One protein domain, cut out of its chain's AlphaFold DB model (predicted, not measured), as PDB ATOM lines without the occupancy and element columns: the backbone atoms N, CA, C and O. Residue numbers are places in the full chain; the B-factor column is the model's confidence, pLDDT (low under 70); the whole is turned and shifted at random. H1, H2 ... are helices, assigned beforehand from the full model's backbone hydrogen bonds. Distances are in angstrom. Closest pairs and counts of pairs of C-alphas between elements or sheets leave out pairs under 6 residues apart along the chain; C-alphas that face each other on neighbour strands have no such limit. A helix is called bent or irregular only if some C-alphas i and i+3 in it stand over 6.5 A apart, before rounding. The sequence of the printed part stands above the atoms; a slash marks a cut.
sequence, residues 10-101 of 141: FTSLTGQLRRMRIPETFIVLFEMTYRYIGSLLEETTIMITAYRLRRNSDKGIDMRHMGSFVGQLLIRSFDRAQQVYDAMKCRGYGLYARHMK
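This is residues 10 to 101 of the 141 residues of an uncharacterized protein of Erysipelotrichales bacterium (UniProt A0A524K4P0). Two long helices, H2 and H3, run in opposite directions and cross near their middles as a narrow, loosely held X, and a short helix, H1, folds back beside the first part of H2 and keeps away from H3. A loop joins H2 to H3 at one end of the long axis, and after H3 a tail with no named element, residues 91 to 101, ends the printed part. The printed part has 92 residues with three named helices, H1, H2 and H3 in that order, and no named strand; the class is all helix. The whole is only just loose, close to extended, with a radius of gyration of the C-alphas of 18.3 A, and its elongated outline spans 55 by 28 by 17 A.

Begin with H2, residues 24 to 54, the longest helix. Look next at H3, residues 63 to 90: residues 40 to 44 of H2 and 73 to 77 of H3 only just touch, with 3 pairs of C-alphas within 8 A. The closest C-alphas there are those of Leu 40 and Ser 77, 7.5 A apart. The two helices form a helical hairpin, running opposite ways at a steep tilt of 40 degrees. Now turn to H1, residues 10 to 19, which touches H2 at residues 24 to 31 of H2 alone. Their closest C-alphas, those of Thr 14 and Ile 27, are 6.1 A apart. H1 and H2 are also a helical hairpin, opposite ways at a shallow tilt of 22 degrees. H1 and H3 are apart. Along the backbones, O i to N i+4 pairs are within hydrogen-bond range in 5 of 6 cases in H1, 25 of 27 in H2 and 22 of 24 in H3.

Find C-alpha 24 at (146.167, 158.920, 175.630); from there H2 runs 45.1 A to C-alpha 54 at (169.386, 132.172, 147.752). H3 runs 41.2 A from Met 63 to C-alpha 90 at (164.354, 163.997, 172.247). H3 is irregular, but only just: C-alphas 64 and 67 are 6.7 A apart. H1 begins at C-alpha 10, at (142.375, 153.476, 162.532), and ends at Arg 19.

The two C-alphas farthest apart are those of Asn 56 and Arg 98, at 55.9 A. The printed part has no cut. The link from H1 to H2 is tight, with 4 residues, and that from H2 to H3 is short, with 8. Residues 53 to 59 stand free, as do residues 86 to 92, of which 86 to 90 belong to H3. The mean pLDDT of the printed part is 76.8; look for values under 70 at residues 10 to 24, 56 to 60 and 94 to 101.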
ATOM      1  N   PHE A  10     141.991 153.653 161.125       59.91
ATOM      2  CA  PHE A  10     142.375 153.476 162.532       59.91
ATOM      3  C   PHE A  10     142.378 154.812 163.314       59.91
ATOM      4  O   PHE A  10     142.119 154.864 164.517       59.91
ATOM      5  N   THR A  11     142.555 155.927 162.604       56.75
ATOM      6  CA  THR A  11     142.387 157.305 163.089       56.75
ATOM      7  C   THR A  11     140.957 157.652 163.536       56.75
ATOM      8  O   THR A  11     140.782 158.409 164.490       56.75
ATOM      9  N   SER A  12     139.916 157.085 162.919       55.78
ATOM     10  CA  SER A  12     138.521 157.265 163.356       55.78
ATOM     11  C   SER A  12     138.188 156.425 164.593       55.78
ATOM     12  O   SER A  12     137.430 156.878 165.451       55.78
ATOM     13  N   LEU A  13     138.788 155.234 164.728       61.53
ATOM     14  CA  LEU A  13     138.642 154.374 165.913       61.53
ATOM     15  C   LEU A  13     139.324 154.980 167.141       61.53
ATOM     16  O   LEU A  13     138.727 155.050 168.213       61.53
ATOM     17  N   THR A  14     140.541 155.493 166.981       60.56
ATOM     18  CA  THR A  14     141.269 156.190 168.056       60.56
ATOM     19  C   THR A  14     140.537 157.452 168.521       60.56
ATOM     20  O   THR A  14     140.494 157.728 169.719       60.56
ATOM     21  N   GLY A  15     139.853 158.164 167.615       60.22
ATOM     22  CA  GLY A  15     138.959 159.273 167.962       60.22
ATOM     23  C   GLY A  15     137.747 158.868 168.815       60.22
ATOM     24  O   GLY A  15     137.314 159.647 169.666       60.22
ATOM     25  N   GLN A  16     137.218 157.654 168.634       59.62
ATOM     26  CA  GLN A  16     136.126 157.104 169.449       59.62
ATOM     27  C   GLN A  16     136.625 156.527 170.782       59.62
ATOM     28  O   GLN A  16     136.000 156.762 171.813       59.62
ATOM     29  N   LEU A  17     137.789 155.865 170.803       61.72
ATOM     30  CA  LEU A  17     138.452 155.426 172.042       61.72
ATOM     31  C   LEU A  17     138.726 156.599 172.988       61.72
ATOM     32  O   LEU A  17     138.578 156.482 174.203       61.72
ATOM     33  N   ARG A  18     139.048 157.759 172.414       61.59
ATOM     34  CA  ARG A  18     139.211 159.012 173.146       61.59
ATOM     35  C   ARG A  18     137.931 159.466 173.852       61.59
ATOM     36  O   ARG A  18     137.999 159.983 174.962       61.59
ATOM     37  N   ARG A  19     136.762 159.233 173.242       57.50
ATOM     38  CA  ARG A  19     135.449 159.494 173.863       57.50
ATOM     39  C   ARG A  19     135.117 158.493 174.967       57.50
ATOM     40  O   ARG A  19     134.463 158.857 175.935       57.50
ATOM     41  N   MET A  20     135.640 157.269 174.885       61.50
ATOM     42  CA  MET A  20     135.502 156.241 175.927       61.50
ATOM     43  C   MET A  20     136.450 156.429 177.131       61.50
ATOM     44  O   MET A  20     136.630 155.500 177.912       61.50
ATOM     45  N   ARG A  21     137.047 157.621 177.321       61.03
ATOM     46  CA  ARG A  21     137.984 157.944 178.424       61.03
ATOM     47  C   ARG A  21     139.218 157.030 178.516       61.03
ATOM     48  O   ARG A  21     139.822 156.921 179.582       61.03
ATOM     49  N   ILE A  22     139.640 156.399 177.421       66.50
ATOM     50  CA  ILE A  22     140.890 155.628 177.422       66.50
ATOM     51  C   ILE A  22     142.087 156.596 177.538       66.50
ATOM     52  O   ILE A  22     142.091 157.623 176.853       66.50
ATOM     53  N   PRO A  23     143.105 156.303 178.379       69.38
ATOM     54  CA  PRO A  23     144.279 157.161 178.512       69.38
ATOM     55  C   PRO A  23     144.999 157.340 177.169       69.38
ATOM     56  O   PRO A  23     145.210 156.369 176.441       69.38
ATOM     57  N   GLU A  24     145.446 158.564 176.870       68.88
ATOM     58  CA  GLU A  24     146.167 158.920 175.630       68.88
ATOM     59  C   GLU A  24     147.353 157.985 175.336       68.88
ATOM     60  O   GLU A  24     147.638 157.693 174.177       68.88
ATOM     61  N   THR A  25     148.010 157.459 176.374       74.44
ATOM     62  CA  THR A  25     149.123 156.507 176.253       74.44
ATOM     63  C   THR A  25     148.742 155.261 175.455       74.44
ATOM     64  O   THR A  25     149.516 154.816 174.611       74.44
ATOM     65  N   PHE A  26     147.537 154.718 175.664       75.69
ATOM     66  CA  PHE A  26     147.064 153.566 174.896       75.69
ATOM     67  C   PHE A  26     146.803 153.941 173.441       75.69
ATOM     68  O   PHE A  26     147.141 153.174 172.547       75.69
ATOM     69  N   ILE A  27     146.249 155.128 173.193       76.25
ATOM     70  CA  ILE A  27     145.978 155.610 171.835       76.25
ATOM     71  C   ILE A  27     147.285 155.710 171.041       76.25
ATOM     72  O   ILE A  27     147.362 155.190 169.929       76.25
ATOM     73  N   VAL A  28     148.326 156.305 171.630       77.00
ATOM     74  CA  VAL A  28     149.635 156.423 170.974       77.00
ATOM     75  C   VAL A  28     150.298 155.059 170.791       77.00
ATOM     76  O   VAL A  28     150.859 154.800 169.729       77.00
ATOM     77  N   LEU A  29     150.204 154.163 171.779       83.12
ATOM     78  CA  LEU A  29     150.715 152.797 171.647       83.12
ATOM     79  C   LEU A  29     150.074 152.078 170.452       83.12
ATOM     80  O   LEU A  29     150.774 151.486 169.629       83.12
ATOM     81  N   PHE A  30     148.751 152.163 170.334       82.06
ATOM     82  CA  PHE A  30     147.996 151.570 169.238       82.06
ATOM     83  C   PHE A  30     148.362 152.184 167.881       82.06
ATOM     84  O   PHE A  30     148.573 151.450 166.916       82.06
ATOM     85  N   GLU A  31     148.481 153.511 167.803       80.69
ATOM     86  CA  GLU A  31     148.855 154.224 166.576       80.69
ATOM     87  C   GLU A  31     150.259 153.830 166.095       80.69
ATOM     88  O   GLU A  31     150.458 153.527 164.916       80.69
ATOM     89  N   MET A  32     151.226 153.763 167.014       81.81
ATOM     90  CA  MET A  32     152.582 153.311 166.705       81.81
ATOM     91  C   MET A  32     152.582 151.851 166.261       81.81
ATOM     92  O   MET A  32     153.152 151.541 165.219       81.81
ATOM     93  N   THR A  33     151.895 150.970 166.992       85.94
ATOM     94  CA  THR A  33     151.785 149.546 166.640       85.94
ATOM     95  C   THR A  33     151.244 149.374 165.221       85.94
ATOM     96  O   THR A  33     151.867 148.694 164.409       85.94
ATOM     97  N   TYR A  34     150.145 150.054 164.881       85.19
ATOM     98  CA  TYR A  34     149.560 150.000 163.541       85.19
ATOM     99  C   TYR A  34     150.545 150.469 162.462       85.19
ATOM    100  O   TYR A  34     150.743 149.783 161.459       85.19
ATOM    101  N   ARG A  35     151.226 151.601 162.688       83.81
ATOM    102  CA  ARG A  35     152.220 152.133 161.743       83.81
ATOM    103  C   ARG A  35     153.407 151.183 161.547       83.81
ATOM    104  O   ARG A  35     153.900 151.048 160.429       83.81
ATOM    105  N   TYR A  36     153.872 150.533 162.614       85.88
ATOM    106  CA  TYR A  36     155.042 149.653 162.558       85.88
ATOM    107  C   TYR A  36     154.743 148.257 162.021       85.88
ATOM    108  O   TYR A  36     155.639 147.675 161.418       85.88
ATOM    109  N   ILE A  37     153.510 147.748 162.133       87.81
ATOM    110  CA  ILE A  37     153.122 146.492 161.467       87.81
ATOM    111  C   ILE A  37     153.384 146.586 159.958       87.81
ATOM    112  O   ILE A  37     153.985 145.677 159.391       87.81
ATOM    113  N   GLY A  38     153.020 147.702 159.318       85.81
ATOM    114  CA  GLY A  38     153.299 147.919 157.894       85.81
ATOM    115  C   GLY A  38     154.798 147.896 157.567       85.81
ATOM    116  O   GLY A  38     155.220 147.180 156.664       85.81
ATOM    117  N   SER A  39     155.613 148.610 158.352       87.38
ATOM    118  CA  SER A  39     157.077 148.636 158.181       87.38
ATOM    119  C   SER A  39     157.715 147.256 158.383       87.38
ATOM    120  O   SER A  39     158.636 146.898 157.656       87.38
ATOM    121  N   LEU A  40     157.242 146.471 159.357       86.75
ATOM    122  CA  LEU A  40     157.755 145.124 159.611       86.75
ATOM    123  C   LEU A  40     157.368 144.153 158.492       86.75
ATOM    124  O   LEU A  40     158.178 143.314 158.108       86.75
ATOM    125  N   LEU A  41     156.162 144.280 157.933       89.06
ATOM    126  CA  LEU A  41     155.732 143.470 156.793       89.06
ATOM    127  C   LEU A  41     156.600 143.722 155.553       89.06
ATOM    128  O   LEU A  41     156.974 142.776 154.856       89.06
ATOM    129  N   GLU A  42     156.985 144.969 155.301       89.19
ATOM    130  CA  GLU A  42     157.916 145.294 154.218       89.19
ATOM    131  C   GLU A  42     159.281 144.618 154.432       89.19
ATOM    132  O   GLU A  42     159.774 143.916 153.546       89.19
ATOM    133  N   GLU A  43     159.834 144.707 155.647       87.56
ATOM    134  CA  GLU A  43     161.076 144.012 156.004       87.56
ATOM    135  C   GLU A  43     160.959 142.488 155.845       87.56
ATOM    136  O   GLU A  43     161.854 141.866 155.263       87.56
ATOM    137  N   THR A  44     159.850 141.874 156.284       88.88
ATOM    138  CA  THR A  44     159.628 140.429 156.083       88.88
ATOM    139  C   THR A  44     159.623 140.057 154.613       88.88
ATOM    140  O   THR A  44     160.229 139.059 154.234       88.88
ATOM    141  N   THR A  45     158.975 140.859 153.770       88.56
ATOM    142  CA  THR A  45     158.831 140.571 152.341       88.56
ATOM    143  C   THR A  45     160.191 140.596 151.652       88.56
ATOM    144  O   THR A  45     160.505 139.697 150.867       88.56
ATOM    145  N   ILE A  46     161.041 141.562 152.008       88.38
ATOM    146  CA  ILE A  46     162.425 141.644 151.528       88.38
ATOM    147  C   ILE A  46     163.212 140.401 151.958       88.38
ATOM    148  O   ILE A  46     163.846 139.753 151.123       88.38
ATOM    149  N   MET A  47     163.141 140.019 153.238       86.62
ATOM    150  CA  MET A  47     163.859 138.843 153.743       86.62
ATOM    151  C   MET A  47     163.384 137.537 153.085       86.62
ATOM    152  O   MET A  47     164.205 136.693 152.727       86.62
ATOM    153  N   ILE A  48     162.073 137.368 152.887       86.50
ATOM    154  CA  ILE A  48     161.487 136.200 152.211       86.50
ATOM    155  C   ILE A  48     161.956 136.142 150.758       86.50
ATOM    156  O   ILE A  48     162.323 135.074 150.270       86.50
ATOM    157  N   THR A  49     161.976 137.284 150.072       86.62
ATOM    158  CA  THR A  49     162.426 137.375 148.678       86.62
ATOM    159  C   THR A  49     163.905 137.011 148.561       86.62
ATOM    160  O   THR A  49     164.267 136.170 147.742       86.62
ATOM    161  N   ALA A  50     164.759 137.548 149.437       86.44
ATOM    162  CA  ALA A  50     166.177 137.193 149.485       86.44
ATOM    163  C   ALA A  50     166.396 135.699 149.787       86.44
ATOM    164  O   ALA A  50     167.252 135.056 149.176       86.44
ATOM    165  N   TYR A  51     165.594 135.121 150.685       83.88
ATOM    166  CA  TYR A  51     165.632 133.689 150.981       83.88
ATOM    167  C   TYR A  51     165.275 132.835 149.752       83.88
ATOM    168  O   TYR A  51     165.977 131.867 149.459       83.88
ATOM    169  N   ARG A  52     164.233 133.223 149.000       83.44
ATOM    170  CA  ARG A  52     163.825 132.561 147.746       83.44
ATOM    171  C   ARG A  52     164.884 132.666 146.646       83.44
ATOM    172  O   ARG A  52     165.057 131.724 145.890       83.44
ATOM    173  N   LEU A  53     165.613 133.780 146.563       84.19
ATOM    174  CA  LEU A  53     166.712 133.927 145.599       84.19
ATOM    175  C   LEU A  53     167.924 133.064 145.973       84.19
ATOM    176  O   LEU A  53     168.570 132.487 145.102       84.19
ATOM    177  N   ARG A  54     168.235 132.952 147.270       81.38
ATOM    178  CA  ARG A  54     169.386 132.172 147.752       81.38
ATOM    179  C   ARG A  54     169.172 130.666 147.630       81.38
ATOM    180  O   ARG A  54     170.126 129.923 147.412       81.38
ATOM    181  N   ARG A  55     167.934 130.207 147.794       70.81
ATOM    182  CA  ARG A  55     167.552 128.809 147.617       70.81
ATOM    183  C   ARG A  55     166.638 128.745 146.406       70.81
ATOM    184  O   ARG A  55     165.464 129.038 146.557       70.81
ATOM    185  N   ASN A  56     167.177 128.353 145.245       66.62
ATOM    186  CA  ASN A  56     166.461 128.156 143.972       66.62
ATOM    187  C   ASN A  56     165.411 127.022 144.061       66.62
ATOM    188  O   ASN A  56     165.488 126.007 143.377       66.62
ATOM    189  N   SER A  57     164.491 127.127 145.013       60.41
ATOM    190  CA  SER A  57     163.530 126.111 145.394       60.41
ATOM    191  C   SER A  57     162.192 126.784 145.636       60.41
ATOM    192  O   SER A  57     162.051 127.629 146.515       60.41
ATOM    193  N   ASP A  58     161.202 126.335 144.876       62.88
ATOM    194  CA  ASP A  58     159.798 126.745 144.947       62.88
ATOM    195  C   ASP A  58     159.095 126.261 146.237       62.88
ATOM    196  O   ASP A  58     157.922 126.525 146.492       62.88
ATOM    197  N   LYS A  59     159.822 125.537 147.102       62.84
ATOM    198  CA  LYS A  59     159.338 125.082 148.407       62.84
ATOM    199  C   LYS A  59     159.605 126.172 149.447       62.84
ATOM    200  O   LYS A  59     160.755 126.583 149.631       62.84
ATOM    201  N   GLY A  60     158.535 126.613 150.119       66.88
ATOM    202  CA  GLY A  60     158.514 127.678 151.135       66.88
ATOM    203  C   GLY A  60     159.558 127.544 152.255       66.88
ATOM    204  O   GLY A  60     160.352 126.607 152.286       66.88
ATOM    205  N   ILE A  61     159.593 128.517 153.171       70.31
ATOM    206  CA  ILE A  61     160.614 128.578 154.234       70.31
ATOM    207  C   ILE A  61     160.637 127.254 154.998       70.31
ATOM    208  O   ILE A  61     159.607 126.775 155.463       70.31
ATOM    209  N   ASP A  62     161.823 126.656 155.096       75.50
ATOM    210  CA  ASP A  62     161.989 125.416 155.844       75.50
ATOM    211  C   ASP A  62     161.762 125.695 157.329       75.50
ATOM    212  O   ASP A  62     162.275 126.692 157.847       75.50
ATOM    213  N   MET A  63     161.060 124.805 158.031       71.62
ATOM    214  CA  MET A  63     160.766 124.965 159.461       71.62
ATOM    215  C   MET A  63     162.058 125.168 160.277       71.62
ATOM    216  O   MET A  63     162.076 125.904 161.261       71.62
ATOM    217  N   ARG A  64     163.179 124.598 159.808       76.06
ATOM    218  CA  ARG A  64     164.516 124.758 160.408       76.06
ATOM    219  C   ARG A  64     165.063 126.190 160.347       76.06
ATOM    220  O   ARG A  64     165.823 126.587 161.223       76.06
ATOM    221  N   HIS A  65     164.689 126.971 159.334       77.88
ATOM    222  CA  HIS A  65     165.168 128.345 159.144       77.88
ATOM    223  C   HIS A  65     164.183 129.403 159.654       77.88
ATOM    224  O   HIS A  65     164.576 130.556 159.842       77.88
ATOM    225  N   MET A  66     162.937 129.017 159.951       81.06
ATOM    226  CA  MET A  66     161.928 129.922 160.513       81.06
ATOM    227  C   MET A  66     162.368 130.531 161.850       81.06
ATOM    228  O   MET A  66     162.162 131.721 162.062       81.06
ATOM    229  N   GLY A  67     163.034 129.763 162.720       86.75
ATOM    230  CA  GLY A  67     163.528 130.275 164.004       86.75
ATOM    231  C   GLY A  67     164.552 131.405 163.847       86.75
ATOM    232  O   GLY A  67     164.423 132.449 164.481       86.75
ATOM    233  N   SER A  68     165.523 131.244 162.940       85.94
ATOM    234  CA  SER A  68     166.510 132.295 162.648       85.94
ATOM    235  C   SER A  68     165.867 133.520 161.999       85.94
ATOM    236  O   SER A  68     166.279 134.642 162.282       85.94
ATOM    237  N   PHE A  69     164.866 133.315 161.140       85.44
ATOM    238  CA  PHE A  69     164.133 134.394 160.483       85.44
ATOM    239  C   PHE A  69     163.347 135.236 161.497       85.44
ATOM    240  O   PHE A  69     163.497 136.456 161.552       85.44
ATOM    241  N   VAL A  70     162.555 134.579 162.351       89.19
ATOM    242  CA  VAL A  70     161.770 135.244 163.400       89.19
ATOM    243  C   VAL A  70     162.686 135.907 164.429       89.19
ATOM    244  O   VAL A  70     162.418 137.033 164.835       89.19
ATOM    245  N   GLY A  71     163.795 135.263 164.804       91.81
ATOM    246  CA  GLY A  71     164.779 135.840 165.722       91.81
ATOM    247  C   GLY A  71     165.411 137.129 165.186       91.81
ATOM    248  O   GLY A  71     165.479 138.123 165.904       91.81
ATOM    249  N   GLN A  72     165.811 137.153 163.909       89.44
ATOM    250  CA  GLN A  72     166.344 138.367 163.279       89.44
ATOM    251  C   GLN A  72     165.309 139.490 163.212       89.44
ATOM    252  O   GLN A  72     165.643 140.650 163.450       89.44
ATOM    253  N   LEU A  73     164.054 139.152 162.919       90.31
ATOM    254  CA  LEU A  73     162.971 140.125 162.901       90.31
ATOM    255  C   LEU A  73     162.678 140.689 164.294       90.31
ATOM    256  O   LEU A  73     162.491 141.896 164.435       90.31
ATOM    257  N   LEU A  74     162.695 139.838 165.323       92.19
ATOM    258  CA  LEU A  74     162.512 140.249 166.711       92.19
ATOM    259  C   LEU A  74     163.594 141.249 167.135       92.19
ATOM    260  O   LEU A  74     163.256 142.332 167.607       92.19
ATOM    261  N   ILE A  75     164.871 140.932 166.896       93.12
ATOM    262  CA  ILE A  75     165.994 141.823 167.230       93.12
ATOM    263  C   ILE A  75     165.846 143.171 166.509       93.12
ATOM    264  O   ILE A  75     165.883 144.215 167.154       93.12
ATOM    265  N   ARG A  76     165.568 143.167 165.196       88.25
ATOM    266  CA  ARG A  76     165.366 144.412 164.432       88.25
ATOM    267  C   ARG A  76     164.192 145.240 164.938       88.25
ATOM    268  O   ARG A  76     164.300 146.460 165.030       88.25
ATOM    269  N   SER A  77     163.073 144.593 165.266       89.69
ATOM    270  CA  SER A  77     161.906 145.283 165.818       89.69
ATOM    271  C   SER A  77     162.213 145.932 167.169       89.69
ATOM    272  O   SER A  77     161.757 147.048 167.420       89.69
ATOM    273  N   PHE A  78     163.035 145.284 168.000       91.31
ATOM    274  CA  PHE A  78     163.467 145.814 169.288       91.31
ATOM    275  C   PHE A  78     164.399 147.023 169.120       91.31
ATOM    276  O   PHE A  78     164.158 148.067 169.725       91.31
ATOM    277  N   ASP A  79     165.385 146.937 168.223       92.44
ATOM    278  CA  ASP A  79     166.272 148.062 167.900       92.44
ATOM    279  C   ASP A  79     165.486 149.264 167.357       92.44
ATOM    280  O   ASP A  79     165.702 150.409 167.764       92.44
ATOM    281  N   ARG A  80     164.508 149.017 166.474       88.44
ATOM    282  CA  ARG A  80     163.578 150.049 165.992       88.44
ATOM    283  C   ARG A  80     162.770 150.655 167.135       88.44
ATOM    284  O   ARG A  80     162.623 151.874 167.171       88.44
ATOM    285  N   ALA A  81     162.251 149.846 168.058       88.38
ATOM    286  CA  ALA A  81     161.498 150.343 169.206       88.38
ATOM    287  C   ALA A  81     162.355 151.274 170.077       88.38
ATOM    288  O   ALA A  81     161.889 152.352 170.452       88.38
ATOM    289  N   GLN A  82     163.617 150.909 170.313       90.94
ATOM    290  CA  GLN A  82     164.567 151.722 171.068       90.94
ATOM    291  C   GLN A  82     164.855 153.061 170.376       90.94
ATOM    292  O   GLN A  82     164.691 154.116 170.983       90.94
ATOM    293  N   GLN A  83     165.177 153.046 169.079       91.00
ATOM    294  CA  GLN A  83     165.415 154.273 168.302       91.00
ATOM    295  C   GLN A  83     164.212 155.221 168.328       91.00
ATOM    296  O   GLN A  83     164.353 156.442 168.409       91.00
ATOM    297  N   VAL A  84     163.007 154.660 168.255       88.31
ATOM    298  CA  VAL A  84     161.760 155.425 168.284       88.31
ATOM    299  C   VAL A  84     161.520 156.011 169.666       88.31
ATOM    300  O   VAL A  84     161.145 157.179 169.760       88.31
ATOM    301  N   TYR A  85     161.758 155.238 170.721       88.38
ATOM    302  CA  TYR A  85     161.681 155.716 172.095       88.38
ATOM    303  C   TYR A  85     162.661 156.870 172.342       88.38
ATOM    304  O   TYR A  85     162.263 157.916 172.855       88.38
ATOM    305  N   ASP A  86     163.907 156.734 171.895       89.75
ATOM    306  CA  ASP A  86     164.924 157.774 172.044       89.75
ATOM    307  C   ASP A  86     164.560 159.034 171.242       89.75
ATOM    308  O   ASP A  86     164.624 160.151 171.760       89.75
ATOM    309  N   ALA A  87     164.048 158.879 170.016       89.00
ATOM    310  CA  ALA A  87     163.532 159.995 169.224       89.00
ATOM    311  C   ALA A  87     162.322 160.681 169.882       89.00
ATOM    312  O   ALA A  87     162.191 161.906 169.822       89.00
ATOM    313  N   MET A  88     161.430 159.916 170.521       85.81
ATOM    314  CA  MET A  88     160.324 160.466 171.306       85.81
ATOM    315  C   MET A  88     160.863 161.266 172.494       85.81
ATOM    316  O   MET A  88     160.471 162.418 172.682       85.81
ATOM    317  N   LYS A  89     161.818 160.714 173.245       85.38
ATOM    318  CA  LYS A  89     162.453 161.394 174.377       85.38
ATOM    319  C   LYS A  89     163.092 162.725 173.957       85.38
ATOM    320  O   LYS A  89     162.846 163.739 174.607       85.38
ATOM    321  N   CYS A  90     163.797 162.764 172.823       84.94
ATOM    322  CA  CYS A  90     164.354 163.997 172.247       84.94
ATOM    323  C   CYS A  90     163.282 165.024 171.845       84.94
ATOM    324  O   CYS A  90     163.502 166.226 171.960       84.94
ATOM    325  N   ARG A  91     162.095 164.575 171.416       80.50
ATOM    326  CA  ARG A  91     160.934 165.441 171.130       80.50
ATOM    327  C   ARG A  91     160.202 165.919 172.395       80.50
ATOM    328  O   ARG A  91     159.160 166.561 172.282       80.50
ATOM    329  N   GLY A  92     160.715 165.611 173.588       76.19
ATOM    330  CA  GLY A  92     160.127 166.022 174.865       76.19
ATOM    331  C   GLY A  92     159.022 165.094 175.375       76.19
ATOM    332  O   GLY A  92     158.256 165.476 176.266       76.19
ATOM    333  N   TYR A  93     158.926 163.874 174.839       70.19
ATOM    334  CA  TYR A  93     158.017 162.850 175.347       70.19
ATOM    335  C   TYR A  93     158.428 162.491 176.787       70.19
ATOM    336  O   TYR A  93     159.564 162.100 177.036       70.19
ATOM    337  N   GLY A  94     157.529 162.713 177.752       65.56
ATOM    338  CA  GLY A  94     157.800 162.598 179.196       65.56
ATOM    339  C   GLY A  94     157.945 163.939 179.929       65.56
ATOM    340  O   GLY A  94     157.413 164.077 181.024       65.56
ATOM    341  N   LEU A  95     158.549 164.961 179.308       57.62
ATOM    342  CA  LEU A  95     158.645 166.323 179.873       57.62
ATOM    343  C   LEU A  95     157.396 167.172 179.563       57.62
ATOM    344  O   LEU A  95     156.971 167.983 180.379       57.62
ATOM    345  N   TYR A  96     156.754 166.926 178.414       49.78
ATOM    346  CA  TYR A  96     155.511 167.578 177.974       49.78
ATOM    347  C   TYR A  96     154.259 166.704 178.120       49.78
ATOM    348  O   TYR A  96     153.190 167.090 177.647       49.78
ATOM    349  N   ALA A  97     154.335 165.554 178.799       50.25
ATOM    350  CA  ALA A  97     153.195 164.641 178.975       50.25
ATOM    351  C   ALA A  97     151.986 165.277 179.710       50.25
ATOM    352  O   ALA A  97     150.923 164.670 179.803       50.25
ATOM    353  N   ARG A  98     152.123 166.525 180.187       47.03
ATOM    354  CA  ARG A  98     151.039 167.350 180.732       47.03
ATOM    355  C   ARG A  98     150.366 168.289 179.731       47.03
ATOM    356  O   ARG A  98     149.411 168.962 180.106       47.03
ATOM    357  N   HIS A  99     150.756 168.310 178.457       44.31
ATOM    358  CA  HIS A  99     149.845 168.801 177.423       44.31
ATOM    359  C   HIS A  99     148.779 167.731 177.187       44.31
ATOM    360  O   HIS A  99     148.729 167.060 176.159       44.31
ATOM    361  N   MET A 100     147.908 167.600 178.195       45.50
ATOM    362  CA  MET A 100     146.523 167.219 178.024       45.50
ATOM    363  C   MET A 100     146.049 167.981 176.793       45.50
ATOM    364  O   MET A 100     145.718 169.166 176.867       45.50
ATOM    365  N   LYS A 101     145.992 167.316 175.638       44.28
ATOM    366  CA  LYS A 101     144.979 167.682 174.664       44.28
ATOM    367  C   LYS A 101     143.677 167.363 175.374       44.28
ATOM    368  O   LYS A 101     143.153 166.265 175.261       44.28
TER     369      LYS A 101